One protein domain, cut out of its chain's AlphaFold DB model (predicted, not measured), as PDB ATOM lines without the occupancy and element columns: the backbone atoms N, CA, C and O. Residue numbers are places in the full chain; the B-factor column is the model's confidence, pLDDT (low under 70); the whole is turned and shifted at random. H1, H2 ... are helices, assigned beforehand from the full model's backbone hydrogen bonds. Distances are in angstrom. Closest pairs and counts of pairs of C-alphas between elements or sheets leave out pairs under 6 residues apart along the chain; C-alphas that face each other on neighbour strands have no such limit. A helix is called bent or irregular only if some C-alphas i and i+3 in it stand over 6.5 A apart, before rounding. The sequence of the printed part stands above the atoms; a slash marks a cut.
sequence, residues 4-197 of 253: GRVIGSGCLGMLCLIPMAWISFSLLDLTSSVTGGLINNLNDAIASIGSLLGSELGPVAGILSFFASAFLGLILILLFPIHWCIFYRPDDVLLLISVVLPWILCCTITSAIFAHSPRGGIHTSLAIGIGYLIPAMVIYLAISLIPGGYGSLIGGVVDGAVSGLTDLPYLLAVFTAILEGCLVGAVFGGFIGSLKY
ATOM      1  N   GLY A   4     167.130 188.224 181.423       86.75
ATOM      2  CA  GLY A   4     167.715 187.064 182.107       86.75
ATOM      3  C   GLY A   4     167.699 187.154 183.638       86.75
ATOM      4  O   GLY A   4     167.519 186.139 184.302       86.75
ATOM      5  N   ARG A   5     167.802 188.359 184.222       84.94
ATOM      6  CA  ARG A   5     167.699 188.518 185.683       84.94
ATOM      7  C   ARG A   5     166.277 188.255 186.170       84.94
ATOM      8  O   ARG A   5     166.122 187.635 187.209       84.94
ATOM      9  N   VAL A   6     165.273 188.708 185.416       86.38
ATOM     10  CA  VAL A   6     163.850 188.523 185.750       86.38
ATOM     11  C   VAL A   6     163.480 187.043 185.703       86.38
ATOM     12  O   VAL A   6     162.863 186.540 186.636       86.38
ATOM     13  N   ILE A   7     163.920 186.339 184.656       91.12
ATOM     14  CA  ILE A   7     163.713 184.893 184.518       91.12
ATOM     15  C   ILE A   7     164.429 184.150 185.652       91.12
ATOM     16  O   ILE A   7     163.811 183.342 186.333       91.12
ATOM     17  N   GLY A   8     165.700 184.473 185.919       90.62
ATOM     18  CA  GLY A   8     166.467 183.832 186.991       90.62
ATOM     19  C   GLY A   8     165.853 184.037 188.378       90.62
ATOM     20  O   GLY A   8     165.718 183.079 189.137       90.62
ATOM     21  N   SER A   9     165.422 185.262 188.696       90.25
ATOM     22  CA  SER A   9     164.753 185.550 189.968       90.25
ATOM     23  C   SER A   9     163.374 184.899 190.065       90.25
ATOM     24  O   SER A   9     162.997 184.460 191.147       90.25
ATOM     25  N   GLY A  10     162.641 184.806 188.949       90.81
ATOM     26  CA  GLY A  10     161.354 184.114 188.880       90.81
ATOM     27  C   GLY A  10     161.509 182.619 189.150       90.81
ATOM     28  O   GLY A  10     160.884 182.106 190.072       90.81
ATOM     29  N   CYS A  11     162.411 181.940 188.434       94.00
ATOM     30  CA  CYS A  11     162.672 180.513 188.628       94.00
ATOM     31  C   CYS A  11     163.163 180.199 190.047       94.00
ATOM     32  O   CYS A  11     162.662 179.261 190.664       94.00
ATOM     33  N   LEU A  12     164.108 180.980 190.596       94.38
ATOM     34  CA  LEU A  12     164.567 180.741 191.969       94.38
ATOM     35  C   LEU A  12     163.447 180.984 192.982       94.38
ATOM     36  O   LEU A  12     163.316 180.216 193.929       94.38
ATOM     37  N   GLY A  13     162.633 182.023 192.788       92.69
ATOM     38  CA  GLY A  13     161.522 182.297 193.689       92.69
ATOM     39  C   GLY A  13     160.440 181.220 193.637       92.69
ATOM     40  O   GLY A  13     159.962 180.805 194.686       92.69
ATOM     41  N   MET A  14     160.136 180.663 192.461       95.44
ATOM     42  CA  MET A  14     159.278 179.475 192.362       95.44
ATOM     43  C   MET A  14     159.861 178.297 193.153       95.44
ATOM     44  O   MET A  14     159.185 177.690 193.975       95.44
ATOM     45  N   LEU A  15     161.153 178.011 192.990       95.50
ATOM     46  CA  LEU A  15     161.801 176.959 193.780       95.50
ATOM     47  C   LEU A  15     161.798 177.265 195.285       95.50
ATOM     48  O   LEU A  15     161.731 176.340 196.086       95.50
ATOM     49  N   CYS A  16     161.840 178.541 195.673       95.75
ATOM     50  CA  CYS A  16     161.787 178.981 197.062       95.75
ATOM     51  C   CYS A  16     160.381 178.863 197.668       95.75
ATOM     52  O   CYS A  16     160.263 178.602 198.862       95.75
ATOM     53  N   LEU A  17     159.310 178.997 196.879       95.50
ATOM     54  CA  LEU A  17     157.948 178.861 197.400       95.50
ATOM     55  C   LEU A  17     157.630 177.414 197.808       95.50
ATOM     56  O   LEU A  17     156.893 177.224 198.763       95.50
ATOM     57  N   ILE A  18     158.229 176.405 197.167       95.12
ATOM     58  CA  ILE A  18     158.030 174.978 197.497       95.12
ATOM     59  C   ILE A  18     158.366 174.659 198.973       95.12
ATOM     60  O   ILE A  18     157.484 174.191 199.694       95.12
ATOM     61  N   PRO A  19     159.585 174.922 199.489       94.50
ATOM     62  CA  PRO A  19     159.890 174.681 200.897       94.50
ATOM     63  C   PRO A  19     159.111 175.613 201.834       94.50
ATOM     64  O   PRO A  19     158.800 175.212 202.948       94.50
ATOM     65  N   MET A  20     158.756 176.834 201.414       94.69
ATOM     66  CA  MET A  20     157.922 177.717 202.246       94.69
ATOM     67  C   MET A  20     156.483 177.198 202.366       94.69
ATOM     68  O   MET A  20     155.881 177.281 203.436       94.69
ATOM     69  N   ALA A  21     155.955 176.607 201.296       93.31
ATOM     70  CA  ALA A  21     154.672 175.926 201.292       93.31
ATOM     71  C   ALA A  21     154.697 174.695 202.201       93.31
ATOM     72  O   ALA A  21     153.768 174.501 202.981       93.31
ATOM     73  N   TRP A  22     155.786 173.921 202.173       93.50
ATOM     74  CA  TRP A  22     156.005 172.822 203.113       93.50
ATOM     75  C   TRP A  22     155.984 173.294 204.569       93.50
ATOM     76  O   TRP A  22     155.270 172.725 205.385       93.50
ATOM     77  N   ILE A  23     156.710 174.372 204.888       90.31
ATOM     78  CA  ILE A  23     156.733 174.944 206.242       90.31
ATOM     79  C   ILE A  23     155.319 175.310 206.691       90.31
ATOM     80  O   ILE A  23     154.926 174.954 207.795       90.31
ATOM     81  N   SER A  24     154.528 175.981 205.852       86.88
ATOM     82  CA  SER A  24     153.150 176.308 206.228       86.88
ATOM     83  C   SER A  24     152.256 175.080 206.335       86.88
ATOM     84  O   SER A  24     151.373 175.041 207.184       86.88
ATOM     85  N   PHE A  25     152.466 174.082 205.488       84.88
ATOM     86  CA  PHE A  25     151.691 172.854 205.516       84.88
ATOM     87  C   PHE A  25     151.969 172.034 206.781       84.88
ATOM     88  O   PHE A  25     151.038 171.560 207.422       84.88
ATOM     89  N   SER A  26     153.241 171.904 207.166       85.88
ATOM     90  CA  SER A  26     153.668 171.097 208.309       85.88
ATOM     91  C   SER A  26     153.591 171.829 209.646       85.88
ATOM     92  O   SER A  26     153.234 171.209 210.641       85.88
ATOM     93  N   LEU A  27     153.935 173.121 209.703       87.19
ATOM     94  CA  LEU A  27     153.957 173.870 210.966       87.19
ATOM     95  C   LEU A  27     152.618 174.511 211.315       87.19
ATOM     96  O   LEU A  27     152.322 174.650 212.498       87.19
ATOM     97  N   LEU A  28     151.837 174.938 210.319       84.75
ATOM     98  CA  LEU A  28     150.573 175.647 210.548       84.75
ATOM     99  C   LEU A  28     149.340 174.780 210.271       84.75
ATOM    100  O   LEU A  28     148.222 175.274 210.363       84.75
ATOM    101  N   ASP A  29     149.548 173.503 209.939       84.00
ATOM    102  CA  ASP A  29     148.498 172.522 209.659       84.00
ATOM    103  C   ASP A  29     147.417 173.061 208.703       84.00
ATOM    104  O   ASP A  29     146.210 173.054 208.962       84.00
ATOM    105  N   LEU A  30     147.883 173.566 207.554       80.81
ATOM    106  CA  LEU A  30     147.035 174.161 206.518       80.81
ATOM    107  C   LEU A  30     145.899 173.208 206.094       80.81
ATOM    108  O   LEU A  30     144.810 173.662 205.759       80.81
ATOM    109  N   THR A  31     146.120 171.889 206.149       78.88
ATOM    110  CA  THR A  31     145.099 170.888 205.799       78.88
ATOM    111  C   THR A  31     143.904 170.935 206.736       78.88
ATOM    112  O   THR A  31     142.768 170.976 206.258       78.88
ATOM    113  N   SER A  32     144.126 170.902 208.053       80.44
ATOM    114  CA  SER A  32     143.016 170.898 209.007       80.44
ATOM    115  C   SER A  32     142.260 172.223 208.962       80.44
ATOM    116  O   SER A  32     141.031 172.211 208.936       80.44
ATOM    117  N   SER A  33     142.988 173.335 208.817       80.88
ATOM    118  CA  SER A  33     142.423 174.684 208.705       80.88
ATOM    119  C   SER A  33     141.536 174.833 207.459       80.88
ATOM    120  O   SER A  33     140.384 175.260 207.543       80.88
ATOM    121  N   VAL A  34     142.026 174.395 206.292       78.06
ATOM    122  CA  VAL A  34     141.280 174.454 205.022       78.06
ATOM    123  C   VAL A  34     140.084 173.505 205.028       78.06
ATOM    124  O   VAL A  34     138.979 173.874 204.637       78.06
ATOM    125  N   THR A  35     140.294 172.260 205.451       77.94
ATOM    126  CA  THR A  35     139.270 171.216 205.330       77.94
ATOM    127  C   THR A  35     138.310 171.193 206.515       77.94
ATOM    128  O   THR A  35     137.356 170.429 206.495       77.94
ATOM    129  N   GLY A  36     138.533 171.994 207.563       73.50
ATOM    130  CA  GLY A  36     137.779 171.889 208.817       73.50
ATOM    131  C   GLY A  36     137.934 170.515 209.478       73.50
ATOM    132  O   GLY A  36     136.992 170.014 210.088       73.50
ATOM    133  N   GLY A  37     139.083 169.864 209.274       72.69
ATOM    134  CA  GLY A  37     139.319 168.482 209.696       72.69
ATOM    135  C   GLY A  37     138.562 167.428 208.876       72.69
ATOM    136  O   GLY A  37     138.411 166.299 209.334       72.69
ATOM    137  N   LEU A  38     138.060 167.742 207.672       63.31
ATOM    138  CA  LEU A  38     137.428 166.730 206.811       63.31
ATOM    139  C   LEU A  38     138.451 165.699 206.314       63.31
ATOM    140  O   LEU A  38     138.144 164.512 206.219       63.31
ATOM    141  N   ILE A  39     139.679 166.147 206.028       66.94
ATOM    142  CA  ILE A  39     140.799 165.268 205.683       66.94
ATOM    143  C   ILE A  39     141.728 165.160 206.892       66.94
ATOM    144  O   ILE A  39     142.847 165.675 206.906       66.94
ATOM    145  N   ASN A  40     141.247 164.486 207.934       61.47
ATOM    146  CA  ASN A  40     142.106 164.087 209.044       61.47
ATOM    147  C   ASN A  40     143.134 163.071 208.548       61.47
ATOM    148  O   ASN A  40     142.824 162.222 207.709       61.47
ATOM    149  N   ASN A  41     144.352 163.141 209.087       68.94
ATOM    150  CA  ASN A  41     145.423 162.194 208.784       68.94
ATOM    151  C   ASN A  41     145.911 162.244 207.325       68.94
ATOM    152  O   ASN A  41     146.480 161.269 206.854       68.94
ATOM    153  N   LEU A  42     145.739 163.352 206.584       74.38
ATOM    154  CA  LEU A  42     146.360 163.482 205.253       74.38
ATOM    155  C   LEU A  42     147.887 163.415 205.345       74.38
ATOM    156  O   LEU A  42     148.533 162.788 204.513       74.38
ATOM    157  N   ASN A  43     148.448 164.013 206.397       70.31
ATOM    158  CA  ASN A  43     149.861 163.878 206.730       70.31
ATOM    159  C   ASN A  43     150.238 162.419 206.988       70.31
ATOM    160  O   ASN A  43     151.235 161.960 206.437       70.31
ATOM    161  N   ASP A  44     149.421 161.664 207.725       74.56
ATOM    162  CA  ASP A  44     149.682 160.242 207.976       74.56
ATOM    163  C   ASP A  44     149.418 159.375 206.740       74.56
ATOM    164  O   ASP A  44     150.069 158.353 206.550       74.56
ATOM    165  N   ALA A  45     148.508 159.775 205.852       73.62
ATOM    166  CA  ALA A  45     148.257 159.132 204.568       73.62
ATOM    167  C   ALA A  45     149.453 159.338 203.627       73.62
ATOM    168  O   ALA A  45     149.944 158.393 203.021       73.62
ATOM    169  N   ILE A  46     149.998 160.555 203.564       73.56
ATOM    170  CA  ILE A  46     151.224 160.852 202.813       73.56
ATOM    171  C   ILE A  46     152.422 160.144 203.450       73.56
ATOM    172  O   ILE A  46     153.249 159.579 202.737       73.56
ATOM    173  N   ALA A  47     152.509 160.124 204.781       71.31
ATOM    174  CA  ALA A  47     153.568 159.432 205.503       71.31
ATOM    175  C   ALA A  47     153.468 157.909 205.355       71.31
ATOM    176  O   ALA A  47     154.498 157.253 205.252       71.31
ATOM    177  N   SER A  48     152.258 157.346 205.290       73.25
ATOM    178  CA  SER A  48     152.033 155.913 205.073       73.25
ATOM    179  C   SER A  48     152.270 155.507 203.624       73.25
ATOM    180  O   SER A  48     152.873 154.470 203.391       73.25
ATOM    181  N   ILE A  49     151.920 156.339 202.640       69.88
ATOM    182  CA  ILE A  49     152.375 156.153 201.251       69.88
ATOM    183  C   ILE A  49     153.906 156.214 201.199       69.88
ATOM    184  O   ILE A  49     154.547 155.371 200.574       69.88
ATOM    185  N   GLY A  50     154.501 157.176 201.907       68.25
ATOM    186  CA  GLY A  50     155.946 157.315 202.043       68.25
ATOM    187  C   GLY A  50     156.609 156.119 202.726       68.25
ATOM    188  O   GLY A  50     157.695 155.736 202.313       68.25
ATOM    189  N   SER A  51     155.973 155.495 203.722       68.94
ATOM    190  CA  SER A  51     156.507 154.320 204.424       68.94
ATOM    191  C   SER A  51     156.318 153.029 203.630       68.94
ATOM    192  O   SER A  51     157.212 152.185 203.629       68.94
ATOM    193  N   LEU A  52     155.212 152.911 202.894       68.75
ATOM    194  CA  LEU A  52     154.887 151.773 202.035       68.75
ATOM    195  C   LEU A  52     155.765 151.745 200.776       68.75
ATOM    196  O   LEU A  52     156.167 150.678 200.328       68.75
ATOM    197  N   LEU A  53     156.136 152.916 200.251       66.12
ATOM    198  CA  LEU A  53     157.221 153.051 199.276       66.12
ATOM    199  C   LEU A  53     158.601 152.967 199.952       66.12
ATOM    200  O   LEU A  53     159.576 152.524 199.353       66.12
ATOM    201  N   GLY A  54     158.706 153.395 201.209       61.12
ATOM    202  CA  GLY A  54     159.974 153.627 201.889       61.12
ATOM    203  C   GLY A  54     160.687 152.401 202.438       61.12
ATOM    204  O   GLY A  54     161.911 152.450 202.570       61.12
ATOM    205  N   SER A  55     159.977 151.299 202.692       64.19
ATOM    206  CA  SER A  55     160.606 150.033 203.098       64.19
ATOM    207  C   SER A  55     161.589 149.492 202.051       64.19
ATOM    208  O   SER A  55     162.536 148.806 202.415       64.19
ATOM    209  N   GLU A  56     161.409 149.855 200.779       68.12
ATOM    210  CA  GLU A  56     162.276 149.470 199.654       68.12
ATOM    211  C   GLU A  56     163.260 150.592 199.244       68.12
ATOM    212  O   GLU A  56     164.297 150.331 198.639       68.12
ATOM    213  N   LEU A  57     162.955 151.856 199.573       71.44
ATOM    214  CA  LEU A  57     163.649 153.048 199.052       71.44
ATOM    215  C   LEU A  57     164.576 153.763 200.060       71.44
ATOM    216  O   LEU A  57     165.349 154.641 199.668       71.44
ATOM    217  N   GLY A  58     164.550 153.405 201.348       76.06
ATOM    218  CA  GLY A  58     165.492 153.929 202.347       76.06
ATOM    219  C   GLY A  58     165.443 155.466 202.492       76.06
ATOM    220  O   GLY A  58     164.350 156.029 202.562       76.06
ATOM    221  N   PRO A  59     166.583 156.195 202.520       79.06
ATOM    222  CA  PRO A  59     166.616 157.661 202.681       79.06
ATOM    223  C   PRO A  59     165.808 158.437 201.629       79.06
ATOM    224  O   PRO A  59     165.385 159.568 201.873       79.06
ATOM    225  N   VAL A  60     165.571 157.829 200.463       81.00
ATOM    226  CA  VAL A  60     164.788 158.419 199.369       81.00
ATOM    227  C   VAL A  60     163.317 158.592 199.768       81.00
ATOM    228  O   VAL A  60     162.670 159.536 199.320       81.00
ATOM    229  N   ALA A  61     162.804 157.753 200.671       79.00
ATOM    230  CA  ALA A  61     161.432 157.828 201.170       79.00
ATOM    231  C   ALA A  61     161.128 159.159 201.874       79.00
ATOM    232  O   ALA A  61     160.094 159.776 201.625       79.00
ATOM    233  N   GLY A  62     162.059 159.629 202.712       79.19
ATOM    234  CA  GLY A  62     161.925 160.903 203.424       79.19
ATOM    235  C   GLY A  62     161.974 162.111 202.486       79.19
ATOM    236  O   GLY A  62     161.286 163.105 202.702       79.19
ATOM    237  N   ILE A  63     162.745 162.015 201.402       83.75
ATOM    238  CA  ILE A  63     162.789 163.054 200.366       83.75
ATOM    239  C   ILE A  63     161.456 163.092 199.611       83.75
ATOM    240  O   ILE A  63     160.908 164.168 199.371       83.75
ATOM    241  N   LEU A  64     160.903 161.927 199.266       82.38
ATOM    242  CA  LEU A  64     159.631 161.837 198.557       82.38
ATOM    243  C   LEU A  64     158.470 162.389 199.395       82.38
ATOM    244  O   LEU A  64     157.654 163.142 198.868       82.38
ATOM    245  N   SER A  65     158.414 162.072 200.693       80.50
ATOM    246  CA  SER A  65     157.374 162.596 201.588       80.50
ATOM    247  C   SER A  65     157.489 164.110 201.793       80.50
ATOM    248  O   SER A  65     156.466 164.801 201.804       80.50
ATOM    249  N   PHE A  66     158.713 164.647 201.864       86.38
ATOM    250  CA  PHE A  66     158.955 166.091 201.863       86.38
ATOM    251  C   PHE A  66     158.397 166.746 200.596       86.38
ATOM    252  O   PHE A  66     157.607 167.681 200.688       86.38
ATOM    253  N   PHE A  67     158.742 166.241 199.408       88.75
ATOM    254  CA  PHE A  67     158.226 166.816 198.165       88.75
ATOM    255  C   PHE A  67     156.710 166.662 198.046       88.75
ATOM    256  O   PHE A  67     156.049 167.616 197.652       88.75
ATOM    257  N   ALA A  68     156.138 165.518 198.427       86.50
ATOM    258  CA  ALA A  68     154.695 165.300 198.380       86.50
ATOM    259  C   ALA A  68     153.933 166.321 199.242       86.50
ATOM    260  O   ALA A  68     153.002 166.966 198.761       86.50
ATOM    261  N   SER A  69     154.370 166.523 200.487       84.56
ATOM    262  CA  SER A  69     153.778 167.523 201.386       84.56
ATOM    263  C   SER A  69     154.033 168.960 200.915       84.56
ATOM    264  O   SER A  69     153.127 169.789 200.971       84.56
ATOM    265  N   ALA A  70     155.214 169.253 200.365       91.44
ATOM    266  CA  ALA A  70     155.528 170.561 199.791       91.44
ATOM    267  C   ALA A  70     154.645 170.896 198.578       91.44
ATOM    268  O   ALA A  70     154.124 172.006 198.478       91.44
ATOM    269  N   PHE A  71     154.447 169.936 197.668       91.25
ATOM    270  CA  PHE A  71     153.575 170.092 196.503       91.25
ATOM    271  C   PHE A  71     152.114 170.223 196.904       91.25
ATOM    272  O   PHE A  71     151.412 171.051 196.336       91.25
ATOM    273  N   LEU A  72     151.656 169.454 197.892       89.75
ATOM    274  CA  LEU A  72     150.295 169.581 198.391       89.75
ATOM    275  C   LEU A  72     150.063 170.950 199.043       89.75
ATOM    276  O   LEU A  72     149.088 171.620 198.711       89.75
ATOM    277  N   GLY A  73     150.980 171.398 199.905       91.69
ATOM    278  CA  GLY A  73     150.943 172.746 200.471       91.69
ATOM    279  C   GLY A  73     150.926 173.814 199.380       91.69
ATOM    280  O   GLY A  73     150.119 174.738 199.433       91.69
ATOM    281  N   LEU A  74     151.755 173.650 198.344       94.88
ATOM    282  CA  LEU A  74     151.790 174.555 197.202       94.88
ATOM    283  C   LEU A  74     150.450 174.569 196.460       94.88
ATOM    284  O   LEU A  74     149.951 175.645 196.161       94.88
ATOM    285  N   ILE A  75     149.846 173.407 196.196       92.94
ATOM    286  CA  ILE A  75     148.528 173.316 195.559       92.94
ATOM    287  C   ILE A  75     147.488 174.062 196.389       92.94
ATOM    288  O   ILE A  75     146.757 174.862 195.824       92.94
ATOM    289  N   LEU A  76     147.446 173.860 197.710       92.50
ATOM    290  CA  LEU A  76     146.493 174.551 198.584       92.50
ATOM    291  C   LEU A  76     146.692 176.073 198.547       92.50
ATOM    292  O   LEU A  76     145.736 176.814 198.346       92.50
ATOM    293  N   ILE A  77     147.930 176.551 198.650       95.12
ATOM    294  CA  ILE A  77     148.242 177.989 198.574       95.12
ATOM    295  C   ILE A  77     147.871 178.578 197.205       95.12
ATOM    296  O   ILE A  77     147.456 179.731 197.120       95.12
ATOM    297  N   LEU A  78     148.033 177.801 196.132       95.88
ATOM    298  CA  LEU A  78     147.643 178.198 194.782       95.88
ATOM    299  C   LEU A  78     146.143 178.050 194.533       95.88
ATOM    300  O   LEU A  78     145.676 178.559 193.527       95.88
ATOM    301  N   LEU A  79     145.400 177.353 195.392       94.88
ATOM    302  CA  LEU A  79     143.979 177.094 195.197       94.88
ATOM    303  C   LEU A  79     143.094 178.087 195.943       94.88
ATOM    304  O   LEU A  79     142.044 178.437 195.423       94.88
ATOM    305  N   PHE A  80     143.504 178.519 197.139       95.38
ATOM    306  CA  PHE A  80     142.696 179.359 198.024       95.38
ATOM    307  C   PHE A  80     143.094 180.836 197.913       95.38
ATOM    308  O   PHE A  80     144.157 181.221 198.408       95.38
ATOM    309  N   PRO A  81     142.251 181.690 197.302       97.12
ATOM    310  CA  PRO A  81     142.510 183.119 197.246       97.12
ATOM    311  C   PRO A  81     142.464 183.755 198.636       97.12
ATOM    312  O   PRO A  81     141.664 183.374 199.493       97.12
ATOM    313  N   ILE A  82     143.286 184.780 198.845       96.88
ATOM    314  CA  ILE A  82     143.361 185.511 200.112       96.88
ATOM    315  C   ILE A  82     142.023 186.204 200.392       96.88
ATOM    316  O   ILE A  82     141.538 186.150 201.522       96.88
ATOM    317  N   HIS A  83     141.393 186.814 199.380       96.06
ATOM    318  CA  HIS A  83     140.080 187.441 199.559       96.06
ATOM    319  C   HIS A  83     139.022 186.426 199.999       96.06
ATOM    320  O   HIS A  83     138.222 186.734 200.878       96.06
ATOM    321  N   TRP A  84     139.038 185.215 199.435       95.25
ATOM    322  CA  TRP A  84     138.093 184.162 199.797       95.25
ATOM    323  C   TRP A  84     138.234 183.796 201.279       95.25
ATOM    324  O   TRP A  84     137.239 183.795 202.004       95.25
ATOM    325  N   CYS A  85     139.469 183.604 201.758       94.31
ATOM    326  CA  CYS A  85     139.730 183.347 203.176       94.31
ATOM    327  C   CYS A  85     139.173 184.467 204.070       94.31
ATOM    328  O   CYS A  85     138.551 184.186 205.089       94.31
ATOM    329  N   ILE A  86     139.342 185.732 203.668       95.38
ATOM    330  CA  ILE A  86     138.849 186.891 204.426       95.38
ATOM    331  C   ILE A  86     137.314 186.951 204.444       95.38
ATOM    332  O   ILE A  86     136.734 187.254 205.483       95.38
ATOM    333  N   PHE A  87     136.648 186.686 203.317       95.25
ATOM    334  CA  PHE A  87     135.190 186.804 203.218       95.25
ATOM    335  C   PHE A  87     134.444 185.643 203.876       95.25
ATOM    336  O   PHE A  87     133.441 185.871 204.548       95.25
ATOM    337  N   TYR A  88     134.920 184.410 203.694       92.69
ATOM    338  CA  TYR A  88     134.193 183.211 204.118       92.69
ATOM    339  C   TYR A  88     134.668 182.636 205.450       92.69
ATOM    340  O   TYR A  88     133.922 181.906 206.103       92.69
ATOM    341  N   ARG A  89     135.902 182.940 205.864       91.88
ATOM    342  CA  ARG A  89     136.501 182.450 207.113       91.88
ATOM    343  C   ARG A  89     137.232 183.575 207.868       91.88
ATOM    344  O   ARG A  89     138.386 183.384 208.247       91.88
ATOM    345  N   PRO A  90     136.585 184.732 208.131       94.81
ATOM    346  CA  PRO A  90     137.238 185.869 208.790       94.81
ATOM    347  C   PRO A  90     137.762 185.540 210.194       94.81
ATOM    348  O   PRO A  90     138.743 186.134 210.638       94.81
ATOM    349  N   ASP A  91     137.128 184.588 210.880       94.56
ATOM    350  CA  ASP A  91     137.496 184.175 212.236       94.56
ATOM    351  C   ASP A  91     138.702 183.217 212.267       94.56
ATOM    352  O   ASP A  91     139.347 183.055 213.305       94.56
ATOM    353  N   ASP A  92     139.045 182.594 211.133       92.56
ATOM    354  CA  ASP A  92     140.152 181.642 211.024       92.56
ATOM    355  C   ASP A  92     141.449 182.358 210.622       92.56
ATOM    356  O   ASP A  92     141.958 182.278 209.499       92.56
ATOM    357  N   VAL A  93     141.996 183.106 211.580       91.94
ATOM    358  CA  VAL A  93     143.244 183.861 211.394       91.94
ATOM    359  C   VAL A  93     144.409 182.929 211.042       91.94
ATOM    360  O   VAL A  93     145.319 183.333 210.313       91.94
ATOM    361  N   LEU A  94     144.390 181.681 211.523       90.50
ATOM    362  CA  LEU A  94     145.447 180.716 211.245       90.50
ATOM    363  C   LEU A  94     145.435 180.292 209.776       90.50
ATOM    364  O   LEU A  94     146.501 180.269 209.160       90.50
ATOM    365  N   LEU A  95     144.261 180.055 209.183       91.50
ATOM    366  CA  LEU A  95     144.129 179.825 207.742       91.50
ATOM    367  C   LEU A  95     144.701 180.999 206.940       91.50
ATOM    368  O   LEU A  95     145.510 180.791 206.033       91.50
ATOM    369  N   LEU A  96     144.332 182.233 207.298       94.38
ATOM    370  CA  LEU A  96     144.823 183.427 206.610       94.38
ATOM    371  C   LEU A  96     146.351 183.527 206.686       94.38
ATOM    372  O   LEU A  96     147.011 183.724 205.665       94.38
ATOM    373  N   ILE A  97     146.930 183.351 207.876       94.12
ATOM    374  CA  ILE A  97     148.387 183.353 208.063       94.12
ATOM    375  C   ILE A  97     149.029 182.235 207.244       94.12
ATOM    376  O   ILE A  97     150.036 182.475 206.587       94.12
ATOM    377  N   SER A  98     148.447 181.038 207.231       92.81
ATOM    378  CA  SER A  98     149.000 179.882 206.523       92.81
ATOM    379  C   SER A  98     148.996 180.065 205.004       92.81
ATOM    380  O   SER A  98     149.947 179.694 204.325       92.81
ATOM    381  N   VAL A  99     147.973 180.710 204.441       94.75
ATOM    382  CA  VAL A  99     147.952 181.022 203.004       94.75
ATOM    383  C   VAL A  99     148.931 182.152 202.672       94.75
ATOM    384  O   VAL A  99     149.628 182.095 201.661       94.75
ATOM    385  N   VAL A 100     149.029 183.178 203.522       96.44
ATOM    386  CA  VAL A 100     149.790 184.405 203.229       96.44
ATOM    387  C   VAL A 100     151.290 184.276 203.531       96.44
ATOM    388  O   VAL A 100     152.126 184.794 202.782       96.44
ATOM    389  N   LEU A 101     151.664 183.596 204.617       95.75
ATOM    390  CA  LEU A 101     153.042 183.519 205.109       95.75
ATOM    391  C   LEU A 101     154.022 182.928 204.076       95.75
ATOM    392  O   LEU A 101     155.094 183.516 203.905       95.75
ATOM    393  N   PRO A 102     153.700 181.851 203.330       96.06
ATOM    394  CA  PRO A 102     154.576 181.322 202.284       96.06
ATOM    395  C   PRO A 102     154.925 182.346 201.209       96.06
ATOM    396  O   PRO A 102     156.089 182.440 200.812       96.06
ATOM    397  N   TRP A 103     153.951 183.152 200.772       97.31
ATOM    398  CA  TRP A 103     154.177 184.216 199.795       97.31
ATOM    399  C   TRP A 103     155.099 185.298 200.347       97.31
ATOM    400  O   TRP A 103     156.032 185.714 199.655       97.31
ATOM    401  N   ILE A 104     154.880 185.718 201.598       97.25
ATOM    402  CA  ILE A 104     155.737 186.701 202.272       97.25
ATOM    403  C   ILE A 104     157.167 186.167 202.371       97.25
ATOM    404  O   ILE A 104     158.102 186.840 201.934       97.25
ATOM    405  N   LEU A 105     157.362 184.960 202.905       96.50
ATOM    406  CA  LEU A 105     158.691 184.376 203.101       96.50
ATOM    407  C   LEU A 105     159.415 184.158 201.768       96.50
ATOM    408  O   LEU A 105     160.553 184.595 201.606       96.50
ATOM    409  N   CYS A 106     158.737 183.577 200.778       97.12
ATOM    410  CA  CYS A 106     159.291 183.397 199.442       97.12
ATOM    411  C   CYS A 106     159.713 184.744 198.829       97.12
ATOM    412  O   CYS A 106     160.872 184.925 198.443       97.12
ATOM    413  N   CYS A 107     158.815 185.732 198.782       96.44
ATOM    414  CA  CYS A 107     159.096 187.002 198.113       96.44
ATOM    415  C   CYS A 107     160.152 187.833 198.853       96.44
ATOM    416  O   CYS A 107     160.979 188.476 198.203       96.44
ATOM    417  N   THR A 108     160.178 187.799 200.189       96.38
ATOM    418  CA  THR A 108     161.195 188.493 200.999       96.38
ATOM    419  C   THR A 108     162.577 187.885 200.816       96.38
ATOM    420  O   THR A 108     163.512 188.632 200.536       96.38
ATOM    421  N   ILE A 109     162.716 186.558 200.899       96.75
ATOM    422  CA  ILE A 109     163.996 185.861 200.706       96.75
ATOM    423  C   ILE A 109     164.511 186.103 199.284       96.75
ATOM    424  O   ILE A 109     165.648 186.538 199.091       96.75
ATOM    425  N   THR A 110     163.658 185.914 198.277       95.81
ATOM    426  CA  THR A 110     164.053 186.080 196.872       95.81
ATOM    427  C   THR A 110     164.408 187.537 196.556       95.81
ATOM    428  O   THR A 110     165.405 187.816 195.885       95.81
ATOM    429  N   SER A 111     163.648 188.498 197.095       95.38
ATOM    430  CA  SER A 111     163.969 189.926 196.972       95.38
ATOM    431  C   SER A 111     165.237 190.290 197.736       95.38
ATOM    432  O   SER A 111     166.031 191.081 197.239       95.38
ATOM    433  N   ALA A 112     165.495 189.692 198.899       95.88
ATOM    434  CA  ALA A 112     166.747 189.905 199.611       95.88
ATOM    435  C   ALA A 112     167.940 189.448 198.761       95.88
ATOM    436  O   ALA A 112     168.968 190.116 198.751       95.88
ATOM    437  N   ILE A 113     167.817 188.365 198.001       95.25
ATOM    438  CA  ILE A 113     168.923 187.878 197.170       95.25
ATOM    439  C   ILE A 113     169.149 188.786 195.948       95.25
ATOM    440  O   ILE A 113     170.292 189.133 195.653       95.25
ATOM    441  N   PHE A 114     168.086 189.211 195.256       94.44
ATOM    442  CA  PHE A 114     168.216 189.836 193.929       94.44
ATOM    443  C   PHE A 114     167.884 191.332 193.841       94.44
ATOM    444  O   PHE A 114     168.234 191.978 192.846       94.44
ATOM    445  N   ALA A 115     167.184 191.904 194.822       94.06
ATOM    446  CA  ALA A 115     166.732 193.289 194.763       94.06
ATOM    447  C   ALA A 115     167.744 194.250 195.400       94.06
ATOM    448  O   ALA A 115     168.048 194.185 196.586       94.06
ATOM    449  N   HIS A 116     168.199 195.218 194.605       93.19
ATOM    450  CA  HIS A 116     169.036 196.340 195.064       93.19
ATOM    451  C   HIS A 116     168.271 197.674 195.114       93.19
ATOM    452  O   HIS A 116     168.859 198.739 195.268       93.19
ATOM    453  N   SER A 117     166.959 197.639 194.881       94.94
ATOM    454  CA  SER A 117     166.084 198.814 194.901       94.94
ATOM    455  C   SER A 117     164.637 198.394 195.179       94.94
ATOM    456  O   SER A 117     164.302 197.231 194.917       94.94
ATOM    457  N   PRO A 118     163.749 199.312 195.611       95.81
ATOM    458  CA  PRO A 118     162.341 198.995 195.868       95.81
ATOM    459  C   PRO A 118     161.634 198.448 194.622       95.81
ATOM    460  O   PRO A 118     160.950 197.430 194.667       95.81
ATOM    461  N   ARG A 119     161.884 199.072 193.461       95.25
ATOM    462  CA  ARG A 119     161.374 198.583 192.169       95.25
ATOM    463  C   ARG A 119     161.906 197.187 191.848       95.25
ATOM    464  O   ARG A 119     161.174 196.373 191.304       95.25
ATOM    465  N   GLY A 120     163.162 196.919 192.211       94.19
ATOM    466  CA  GLY A 120     163.773 195.587 192.197       94.19
ATOM    467  C   GLY A 120     162.897 194.536 192.858       94.19
ATOM    468  O   GLY A 120     162.519 193.569 192.210       94.19
ATOM    469  N   GLY A 121     162.541 194.762 194.120       95.31
ATOM    470  CA  GLY A 121     161.778 193.797 194.905       95.31
ATOM    471  C   GLY A 121     160.345 193.591 194.417       95.31
ATOM    472  O   GLY A 121     159.874 192.455 194.361       95.31
ATOM    473  N   ILE A 122     159.679 194.663 193.972       96.56
ATOM    474  CA  ILE A 122     158.345 194.570 193.350       96.56
ATOM    475  C   ILE A 122     158.408 193.705 192.084       96.56
ATOM    476  O   ILE A 122     157.617 192.779 191.925       96.56
ATOM    477  N   HIS A 123     159.372 193.964 191.194       95.81
ATOM    478  CA  HIS A 123     159.519 193.189 189.960       95.81
ATOM    479  C   HIS A 123     159.903 191.731 190.216       95.81
ATOM    480  O   HIS A 123     159.388 190.859 189.523       95.81
ATOM    481  N   THR A 124     160.766 191.457 191.201       95.44
ATOM    482  CA  THR A 124     161.103 190.085 191.605       95.44
ATOM    483  C   THR A 124     159.854 189.328 192.040       95.44
ATOM    484  O   THR A 124     159.608 188.236 191.546       95.44
ATOM    485  N   SER A 125     159.023 189.924 192.896       95.88
ATOM    486  CA  SER A 125     157.808 189.275 193.408       95.88
ATOM    487  C   SER A 125     156.771 189.034 192.305       95.88
ATOM    488  O   SER A 125     156.201 187.950 192.206       95.88
ATOM    489  N   LEU A 126     156.592 190.005 191.401       96.25
ATOM    490  CA  LEU A 126     155.721 189.843 190.234       96.25
ATOM    491  C   LEU A 126     156.232 188.748 189.282       96.25
ATOM    492  O   LEU A 126     155.436 187.997 188.724       96.25
ATOM    493  N   ALA A 127     157.553 188.626 189.111       96.31
ATOM    494  CA  ALA A 127     158.151 187.580 188.285       96.31
ATOM    495  C   ALA A 127     157.870 186.173 188.835       96.31
ATOM    496  O   ALA A 127     157.664 185.256 188.047       96.31
ATOM    497  N   ILE A 128     157.810 186.012 190.161       96.25
ATOM    498  CA  ILE A 128     157.423 184.749 190.812       96.25
ATOM    499  C   ILE A 128     155.959 184.425 190.510       96.25
ATOM    500  O   ILE A 128     155.661 183.315 190.077       96.25
ATOM    501  N   GLY A 129     155.055 185.401 190.665       96.12
ATOM    502  CA  GLY A 129     153.633 185.225 190.351       96.12
ATOM    503  C   GLY A 129     153.398 184.832 188.888       96.12
ATOM    504  O   GLY A 129     152.747 183.830 188.607       96.12
ATOM    505  N   ILE A 130     154.009 185.552 187.942       95.75
ATOM    506  CA  ILE A 130     153.962 185.197 186.511       95.75
ATOM    507  C   ILE A 130     154.558 183.801 186.276       95.75
ATOM    508  O   ILE A 130     154.016 183.020 185.494       95.75
ATOM    509  N   GLY A 131     155.646 183.483 186.980       95.75
ATOM    510  CA  GLY A 131     156.290 182.177 186.954       95.75
ATOM    511  C   GLY A 131     155.350 181.033 187.320       95.75
ATOM    512  O   GLY A 131     155.466 179.977 186.716       95.75
ATOM    513  N   TYR A 132     154.387 181.240 188.225       96.19
ATOM    514  CA  TYR A 132     153.358 180.251 188.567       96.19
ATOM    515  C   TYR A 132     152.120 180.287 187.667       96.19
ATOM    516  O   TYR A 132     151.543 179.236 187.391       96.19
ATOM    517  N   LEU A 133     151.733 181.460 187.158       96.12
ATOM    518  CA  LEU A 133     150.585 181.586 186.252       96.12
ATOM    519  C   LEU A 133     150.788 180.803 184.950       96.12
ATOM    520  O   LEU A 133     149.868 180.135 184.480       96.12
ATOM    521  N   ILE A 134     151.992 180.858 184.372       95.38
ATOM    522  CA  ILE A 134     152.315 180.156 183.121       95.38
ATOM    523  C   ILE A 134     152.140 178.630 183.250       95.38
ATOM    524  O   ILE A 134     151.363 178.069 182.477       95.38
ATOM    525  N   PRO A 135     152.810 177.923 184.181       94.62
ATOM    526  CA  PRO A 135     152.650 176.484 184.328       94.62
ATOM    527  C   PRO A 135     151.232 176.104 184.751       94.62
ATOM    528  O   PRO A 135     150.733 175.107 184.246       94.62
ATOM    529  N   ALA A 136     150.547 176.894 185.588       93.25
ATOM    530  CA  ALA A 136     149.145 176.635 185.928       93.25
ATOM    531  C   ALA A 136     148.243 176.638 184.679       93.25
ATOM    532  O   ALA A 136     147.464 175.707 184.470       93.25
ATOM    533  N   MET A 137     148.415 177.629 183.795       93.56
ATOM    534  CA  MET A 137     147.721 177.680 182.504       93.56
ATOM    535  C   MET A 137     148.060 176.494 181.609       93.56
ATOM    536  O   MET A 137     147.169 175.881 181.028       93.56
ATOM    537  N   VAL A 138     149.348 176.167 181.487       94.44
ATOM    538  CA  VAL A 138     149.801 175.049 180.654       94.44
ATOM    539  C   VAL A 138     149.221 173.732 181.161       94.44
ATOM    540  O   VAL A 138     148.739 172.949 180.350       94.44
ATOM    541  N   ILE A 139     149.212 173.499 182.475       91.00
ATOM    542  CA  ILE A 139     148.632 172.298 183.090       91.00
ATOM    543  C   ILE A 139     147.131 172.221 182.801       91.00
ATOM    544  O   ILE A 139     146.655 171.180 182.352       91.00
ATOM    545  N   TYR A 140     146.391 173.315 182.985       89.88
ATOM    546  CA  TYR A 140     144.953 173.348 182.710       89.88
ATOM    547  C   TYR A 140     144.626 173.036 181.239       89.88
ATOM    548  O   TYR A 140     143.756 172.212 180.935       89.88
ATOM    549  N   LEU A 141     145.371 173.642 180.310       90.56
ATOM    550  CA  LEU A 141     145.226 173.369 178.880       90.56
ATOM    551  C   LEU A 141     145.638 171.934 178.532       90.56
ATOM    552  O   LEU A 141     144.961 171.280 177.745       90.56
ATOM    553  N   ALA A 142     146.706 171.415 179.142       90.81
ATOM    554  CA  ALA A 142     147.168 170.049 178.923       90.81
ATOM    555  C   ALA A 142     146.137 169.009 179.383       90.81
ATOM    556  O   ALA A 142     145.895 168.048 178.657       90.81
ATOM    557  N   ILE A 143     145.482 169.222 180.532       88.31
ATOM    558  CA  ILE A 143     144.387 168.361 181.012       88.31
ATOM    559  C   ILE A 143     143.249 168.329 179.988       88.31
ATOM    560  O   ILE A 143     142.734 167.259 179.667       88.31
ATOM    561  N   SER A 144     142.908 169.483 179.411       84.25
ATOM    562  CA  SER A 144     141.848 169.594 178.401       84.25
ATOM    563  C   SER A 144     142.173 168.861 177.091       84.25
ATOM    564  O   SER A 144     141.264 168.505 176.344       84.25
ATOM    565  N   LEU A 145     143.455 168.609 176.812       88.75
ATOM    566  CA  LEU A 145     143.929 167.917 175.609       88.75
ATOM    567  C   LEU A 145     144.044 166.393 175.777       88.75
ATOM    568  O   LEU A 145     144.391 165.711 174.812       88.75
ATOM    569  N   ILE A 146     143.761 165.840 176.965       89.94
ATOM    570  CA  ILE A 146     143.831 164.392 177.200       89.94
ATOM    571  C   ILE A 146     142.753 163.683 176.350       89.94
ATOM    572  O   ILE A 146     141.556 163.906 176.572       89.94
ATOM    573  N   PRO A 147     143.143 162.811 175.396       83.50
ATOM    574  CA  PRO A 147     142.206 162.132 174.503       83.50
ATOM    575  C   PRO A 147     141.250 161.187 175.243       83.50
ATOM    576  O   PRO A 147     141.516 160.742 176.358       83.50
ATOM    577  N   GLY A 148     140.149 160.814 174.585       77.94
ATOM    578  CA  GLY A 148     139.230 159.787 175.093       77.94
ATOM    579  C   GLY A 148     138.226 160.278 176.142       77.94
ATOM    580  O   GLY A 148     137.716 159.474 176.911       77.94
ATOM    581  N   GLY A 149     137.951 161.585 176.204       77.31
ATOM    582  CA  GLY A 149     136.951 162.167 177.114       77.31
ATOM    583  C   GLY A 149     137.410 162.310 178.570       77.31
ATOM    584  O   GLY A 149     136.804 163.073 179.322       77.31
ATOM    585  N   TYR A 150     138.521 161.671 178.955       78.75
ATOM    586  CA  TYR A 150     139.113 161.793 180.289       78.75
ATOM    587  C   TYR A 150     139.508 163.233 180.630       78.75
ATOM    588  O   TYR A 150     139.319 163.642 181.768       78.75
ATOM    589  N   GLY A 151     139.981 164.026 179.661       81.94
ATOM    590  CA  GLY A 151     140.298 165.440 179.891       81.94
ATOM    591  C   GLY A 151     139.084 166.271 180.309       81.94
ATOM    592  O   GLY A 151     139.160 167.045 181.260       81.94
ATOM    593  N   SER A 152     137.931 166.045 179.670       82.94
ATOM    594  CA  SER A 152     136.672 166.704 180.040       82.94
ATOM    595  C   SER A 152     136.134 166.209 181.382       82.94
ATOM    596  O   SER A 152     135.565 167.002 182.128       82.94
ATOM    597  N   LEU A 153     136.303 164.918 181.694       87.62
ATOM    598  CA  LEU A 153     135.897 164.352 182.978       87.62
ATOM    599  C   LEU A 153     136.748 164.922 184.118       87.62
ATOM    600  O   LEU A 153     136.208 165.449 185.081       87.62
ATOM    601  N   ILE A 154     138.075 164.851 183.991       85.38
ATOM    602  CA  ILE A 154     139.020 165.360 184.991       85.38
ATOM    603  C   ILE A 154     138.845 166.870 185.137       85.38
ATOM    604  O   ILE A 154     138.709 167.350 186.255       85.38
ATOM    605  N   GLY A 155     138.779 167.606 184.024       87.06
ATOM    606  CA  GLY A 155     138.535 169.045 184.031       87.06
ATOM    607  C   GLY A 155     137.231 169.406 184.740       87.06
ATOM    608  O   GLY A 155     137.246 170.266 185.610       87.06
ATOM    609  N   GLY A 156     136.130 168.708 184.443       87.69
ATOM    610  CA  GLY A 156     134.837 168.942 185.092       87.69
ATOM    611  C   GLY A 156     134.817 168.582 186.581       87.69
ATOM    612  O   GLY A 156     134.238 169.316 187.376       87.69
ATOM    613  N   VAL A 157     135.476 167.489 186.979       89.38
ATOM    614  CA  VAL A 157     135.597 167.093 188.395       89.38
ATOM    615  C   VAL A 157     136.443 168.099 189.168       89.38
ATOM    616  O   VAL A 157     136.048 168.512 190.255       89.38
ATOM    617  N   VAL A 158     137.585 168.511 188.614       88.94
ATOM    618  CA  VAL A 158     138.461 169.511 189.237       88.94
ATOM    619  C   VAL A 158     137.738 170.850 189.342       88.94
ATOM    620  O   VAL A 158     137.705 171.430 190.420       88.94
ATOM    621  N   ASP A 159     137.107 171.319 188.267       90.00
ATOM    622  CA  ASP A 159     136.392 172.596 188.270       90.00
ATOM    623  C   ASP A 159     135.202 172.581 189.240       90.00
ATOM    624  O   ASP A 159     135.038 173.512 190.022       90.00
ATOM    625  N   GLY A 160     134.433 171.487 189.278       88.88
ATOM    626  CA  GLY A 160     133.329 171.310 190.221       88.88
ATOM    627  C   GLY A 160     133.787 171.247 191.680       88.88
ATOM    628  O   GLY A 160     133.182 171.889 192.535       88.88
ATOM    629  N   ALA A 161     134.871 170.524 191.973       88.12
ATOM    630  CA  ALA A 161     135.432 170.455 193.321       88.12
ATOM    631  C   ALA A 161     135.931 171.824 193.795       88.12
ATOM    632  O   ALA A 161     135.687 172.217 194.932       88.12
ATOM    633  N   VAL A 162     136.608 172.568 192.919       91.38
ATOM    634  CA  VAL A 162     137.204 173.864 193.264       91.38
ATOM    635  C   VAL A 162     136.154 174.960 193.348       91.38
ATOM    636  O   VAL A 162     136.205 175.760 194.278       91.38
ATOM    637  N   SER A 163     135.149 174.931 192.474       92.31
ATOM    638  CA  SER A 163     133.966 175.780 192.587       92.31
ATOM    639  C   SER A 163     133.213 175.509 193.889       92.31
ATOM    640  O   SER A 163     132.880 176.444 194.601       92.31
ATOM    641  N   GLY A 164     133.054 174.243 194.294       88.81
ATOM    642  CA  GLY A 164     132.457 173.908 195.591       88.81
ATOM    643  C   GLY A 164     133.291 174.335 196.808       88.81
ATOM    644  O   GLY A 164     132.732 174.556 197.878       88.81
ATOM    645  N   LEU A 165     134.617 174.439 196.665       87.88
ATOM    646  CA  LEU A 165     135.528 174.846 197.741       87.88
ATOM    647  C   LEU A 165     135.726 176.362 197.834       87.88
ATOM    648  O   LEU A 165     135.934 176.861 198.932       87.88
ATOM    649  N   THR A 166     135.726 177.075 196.705       91.50
ATOM    650  CA  THR A 166     136.155 178.486 196.609       91.50
ATOM    651  C   THR A 166     135.116 179.415 195.979       91.50
ATOM    652  O   THR A 166     135.378 180.605 195.829       91.50
ATOM    653  N   ASP A 167     133.959 178.891 195.571       93.00
ATOM    654  CA  ASP A 167     132.932 179.582 194.775       93.00
ATOM    655  C   ASP A 167     133.440 180.147 193.433       93.00
ATOM    656  O   ASP A 167     132.806 180.999 192.806       93.00
ATOM    657  N   LEU A 168     134.596 179.664 192.964       94.06
ATOM    658  CA  LEU A 168     135.267 180.113 191.748       94.06
ATOM    659  C   LEU A 168     135.623 178.903 190.869       94.06
ATOM    660  O   LEU A 168     136.075 177.880 191.388       94.06
ATOM    661  N   PRO A 169     135.495 179.006 189.533       94.06
ATOM    662  CA  PRO A 169     136.033 177.981 188.648       94.06
ATOM    663  C   PRO A 169     137.548 177.885 188.844       94.06
ATOM    664  O   PRO A 169     138.210 178.885 189.145       94.06
ATOM    665  N   TYR A 170     138.111 176.698 188.631       93.56
ATOM    666  CA  TYR A 170     139.497 176.361 188.954       93.56
ATOM    667  C   TYR A 170     140.495 177.398 188.445       93.56
ATOM    668  O   TYR A 170     141.357 177.861 189.193       93.56
ATOM    669  N   LEU A 171     140.356 177.805 187.182       93.88
ATOM    670  CA  LEU A 171     141.275 178.764 186.583       93.88
ATOM    671  C   LEU A 171     141.230 180.116 187.303       93.88
ATOM    672  O   LEU A 171     142.270 180.714 187.558       93.88
ATOM    673  N   LEU A 172     140.032 180.589 187.650       95.12
ATOM    674  CA  LEU A 172     139.861 181.876 188.312       95.12
ATOM    675  C   LEU A 172     140.337 181.818 189.766       95.12
ATOM    676  O   LEU A 172     141.005 182.752 190.209       95.12
ATOM    677  N   ALA A 173     140.071 180.716 190.473       96.25
ATOM    678  CA  ALA A 173     140.590 180.473 191.818       96.25
ATOM    679  C   ALA A 173     142.126 180.526 191.827       96.25
ATOM    680  O   ALA A 173     142.722 181.320 192.551       96.25
ATOM    681  N   VAL A 174     142.776 179.783 190.925       96.56
ATOM    682  CA  VAL A 174     144.242 179.747 190.850       96.56
ATOM    683  C   VAL A 174     144.839 181.093 190.454       96.56
ATOM    684  O   VAL A 174     145.829 181.545 191.029       96.56
ATOM    685  N   PHE A 175     144.228 181.780 189.490       97.06
ATOM    686  CA  PHE A 175     144.693 183.093 189.054       97.06
ATOM    687  C   PHE A 175     144.599 184.129 190.164       97.06
ATOM    688  O   PHE A 175     145.554 184.871 190.393       97.06
ATOM    689  N   THR A 176     143.458 184.189 190.844       97.31
ATOM    690  CA  THR A 176     143.241 185.143 191.934       97.31
ATOM    691  C   THR A 176     144.165 184.845 193.109       97.31
ATOM    692  O   THR A 176     144.830 185.766 193.576       97.31
ATOM    693  N   ALA A 177     144.335 183.577 193.498       97.62
ATOM    694  CA  ALA A 177     145.279 183.182 194.544       97.62
ATOM    695  C   ALA A 177     146.726 183.593 194.223       97.62
ATOM    696  O   ALA A 177     147.399 184.202 195.059       97.62
ATOM    697  N   ILE A 178     147.200 183.347 192.994       97.94
ATOM    698  CA  ILE A 178     148.554 183.747 192.582       97.94
ATOM    699  C   ILE A 178     148.701 185.271 192.540       97.94
ATOM    700  O   ILE A 178     149.718 185.801 192.992       97.94
ATOM    701  N   LEU A 179     147.720 185.989 191.987       97.38
ATOM    702  CA  LEU A 179     147.783 187.446 191.884       97.38
ATOM    703  C   LEU A 179     147.767 188.105 193.264       97.38
ATOM    704  O   LEU A 179     148.578 188.992 193.516       97.38
ATOM    705  N   GLU A 180     146.919 187.653 194.179       97.81
ATOM    706  CA  GLU A 180     146.863 188.190 195.539       97.81
ATOM    707  C   GLU A 180     148.124 187.856 196.328       97.81
ATOM    708  O   GLU A 180     148.734 188.749 196.922       97.81
ATOM    709  N   GLY A 181     148.581 186.606 196.251       97.19
ATOM    710  CA  GLY A 181     149.841 186.182 196.844       97.19
ATOM    711  C   GLY A 181     151.031 186.991 196.329       97.19
ATOM    712  O   GLY A 181     151.855 187.467 197.115       97.19
ATOM    713  N   CYS A 182     151.102 187.244 195.016       96.69
ATOM    714  CA  CYS A 182     152.176 188.045 194.430       96.69
ATOM    715  C   CYS A 182     152.068 189.534 194.777       96.69
ATOM    716  O   CYS A 182     153.101 190.188 194.901       96.69
ATOM    717  N   LEU A 183     150.857 190.073 194.970       97.69
ATOM    718  CA  LEU A 183     150.651 191.457 195.398       97.69
ATOM    719  C   LEU A 183     151.127 191.653 196.835       97.69
ATOM    720  O   LEU A 183     151.891 192.583 197.097       97.69
ATOM    721  N   VAL A 184     150.761 190.741 197.743       97.75
ATOM    722  CA  VAL A 184     151.303 190.733 199.110       97.75
ATOM    723  C   VAL A 184     152.824 190.595 199.059       97.75
ATOM    724  O   VAL A 184     153.551 191.400 199.646       97.75
ATOM    725  N   GLY A 185     153.320 189.642 198.270       96.38
ATOM    726  CA  GLY A 185     154.742 189.452 198.028       96.38
ATOM    727  C   GLY A 185     155.451 190.711 197.527       96.38
ATOM    728  O   GLY A 185     156.523 191.042 198.022       96.38
ATOM    729  N   ALA A 186     154.844 191.463 196.605       97.50
ATOM    730  CA  ALA A 186     155.404 192.677 196.022       97.50
ATOM    731  C   ALA A 186     155.537 193.819 197.031       97.50
ATOM    732  O   ALA A 186     156.526 194.555 196.969       97.50
ATOM    733  N   VAL A 187     154.601 193.944 197.977       98.19
ATOM    734  CA  VAL A 187     154.701 194.913 199.081       98.19
ATOM    735  C   VAL A 187     155.942 194.613 199.920       98.19
ATOM    736  O   VAL A 187     156.807 195.478 200.090       98.19
ATOM    737  N   PHE A 188     156.092 193.367 200.374       97.56
ATOM    738  CA  PHE A 188     157.239 192.961 201.187       97.56
ATOM    739  C   PHE A 188     158.556 192.949 200.401       97.56
ATOM    740  O   PHE A 188     159.594 193.375 200.907       97.56
ATOM    741  N   GLY A 189     158.532 192.527 199.140       96.25
ATOM    742  CA  GLY A 189     159.685 192.578 198.251       96.25
ATOM    743  C   GLY A 189     160.158 194.014 198.039       96.25
ATOM    744  O   GLY A 189     161.349 194.301 198.173       96.25
ATOM    745  N   GLY A 190     159.231 194.940 197.775       96.81
ATOM    746  CA  GLY A 190     159.510 196.372 197.669       96.81
ATOM    747  C   GLY A 190     160.116 196.949 198.946       96.81
ATOM    748  O   GLY A 190     161.107 197.680 198.869       96.81
ATOM    749  N   PHE A 191     159.586 196.557 200.109       97.56
ATOM    750  CA  PHE A 191     160.143 196.918 201.411       97.56
ATOM    751  C   PHE A 191     161.597 196.445 201.559       97.56
ATOM    752  O   PHE A 191     162.483 197.273 201.775       97.56
ATOM    753  N   ILE A 192     161.891 195.162 201.326       97.00
ATOM    754  CA  ILE A 192     163.266 194.630 201.379       97.00
ATOM    755  C   ILE A 192     164.187 195.330 200.370       97.00
ATOM    756  O   ILE A 192     165.330 195.671 200.681       97.00
ATOM    757  N   GLY A 193     163.685 195.597 199.164       94.81
ATOM    758  CA  GLY A 193     164.413 196.337 198.139       94.81
ATOM    759  C   GLY A 193     164.751 197.772 198.556       94.81
ATOM    760  O   GLY A 193     165.780 198.296 198.129       94.81
ATOM    761  N   SER A 194     163.916 198.402 199.388       95.25
ATOM    762  CA  SER A 194     164.162 199.735 199.955       95.25
ATOM    763  C   SER A 194     165.260 199.727 201.014       95.25
ATOM    764  O   SER A 194     166.114 200.607 200.992       95.25
ATOM    765  N   LEU A 195     165.329 198.682 201.844       95.44
ATOM    766  CA  LEU A 195     166.384 198.526 202.854       95.44
ATOM    767  C   LEU A 195     167.773 198.365 202.226       95.44
ATOM    768  O   LEU A 195     168.780 198.759 202.807       95.44
ATOM    769  N   LYS A 196     167.838 197.785 201.023       91.38
ATOM    770  CA  LYS A 196     169.087 197.589 200.270       91.38
ATOM    771  C   LYS A 196     169.446 198.757 199.361       91.38
ATOM    772  O   LYS A 196     170.502 198.727 198.724       91.38
ATOM    773  N   TYR A 197     168.576 199.756 199.258       90.81
ATOM    774  CA  TYR A 197     168.786 200.871 198.356       90.81
ATOM    775  C   TYR A 197     169.869 201.799 198.903       90.81
ATOM    776  O   TYR A 197     169.707 202.417 199.951       90.81
TER     777      TYR A 197
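This is residues 4 to 197 of the 253 residues of an uncharacterized protein of Candidatus Lokiarchaeota archaeon Loki_b31 (UniProt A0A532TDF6). What shape do these helices make? Two long helices, H7 and H9, lie side by side running opposite ways; H6 packs across H9, H1 packs on H6 and H7, H8 folds back from the end of H7, and H4 leads away to a hairpin with H3. What is it built of? The printed part has 194 residues with nine named helices, H1 to H9, no named strand: all helix. It is compact, radius of gyration of the C-alphas 17.5 A, spanning 50 by 40 by 39 A.

Where does it begin? H1, residues 4 to 27, 34.6 A, begins at C-alpha 4 (167.715, 187.064, 182.107). What follows? H2 is 30 to 35, H3 42 to 57, H4 59 to 79, 30.8 A, H5 82 to 88, and H6 93 to 114, 31.1 A. H6 is only just irregular: C-alphas 99 and 102 are 6.7 A apart. Where does it end? H7, 118 to 144, spans 39.9 A, H8 is 150 to 166, and H9, 170 to 195, 37.5 A, ends at C-alpha 195 (166.384, 198.526, 202.854).

What does H1 touch? Its residues 17 to 26 alone touch H4, about perpendicular at 79 degrees; the closest C-alphas, Trp 22 and Ala 70, are 4.0 A apart. Which are hairpins? H3 and H4, closest C-alphas Gly 54 and Ala 61 at 4.5 A, and H5 and H6, Cys 85 and Leu 96 at 6.1 A. Which are hubs? H6 and H9 touch five helices each, and each other, closest C-alphas Cys 107 and Gly 185 at 5.0 A; H2 touches H6, and H8 touches H7 and H9. H7 and H9 touch at a shallow tilt of 17 degrees. Are the backbones complete? Every O i to N i+4 pair is within hydrogen-bond range in H2, H5, H8 and H9, against 18 of 20 in H1, 11 of 12 in H3, 16 of 17 in H4, 16 of 18 in H6 and 22 of 23 in H7.

How large is it? The two farthest C-alphas, Gly 148 and Tyr 197, are 55.7 A apart. Is it whole and confident? The printed part has no cut and no long link; residues 38 to 41 and 49 to 56 have pLDDT under 70.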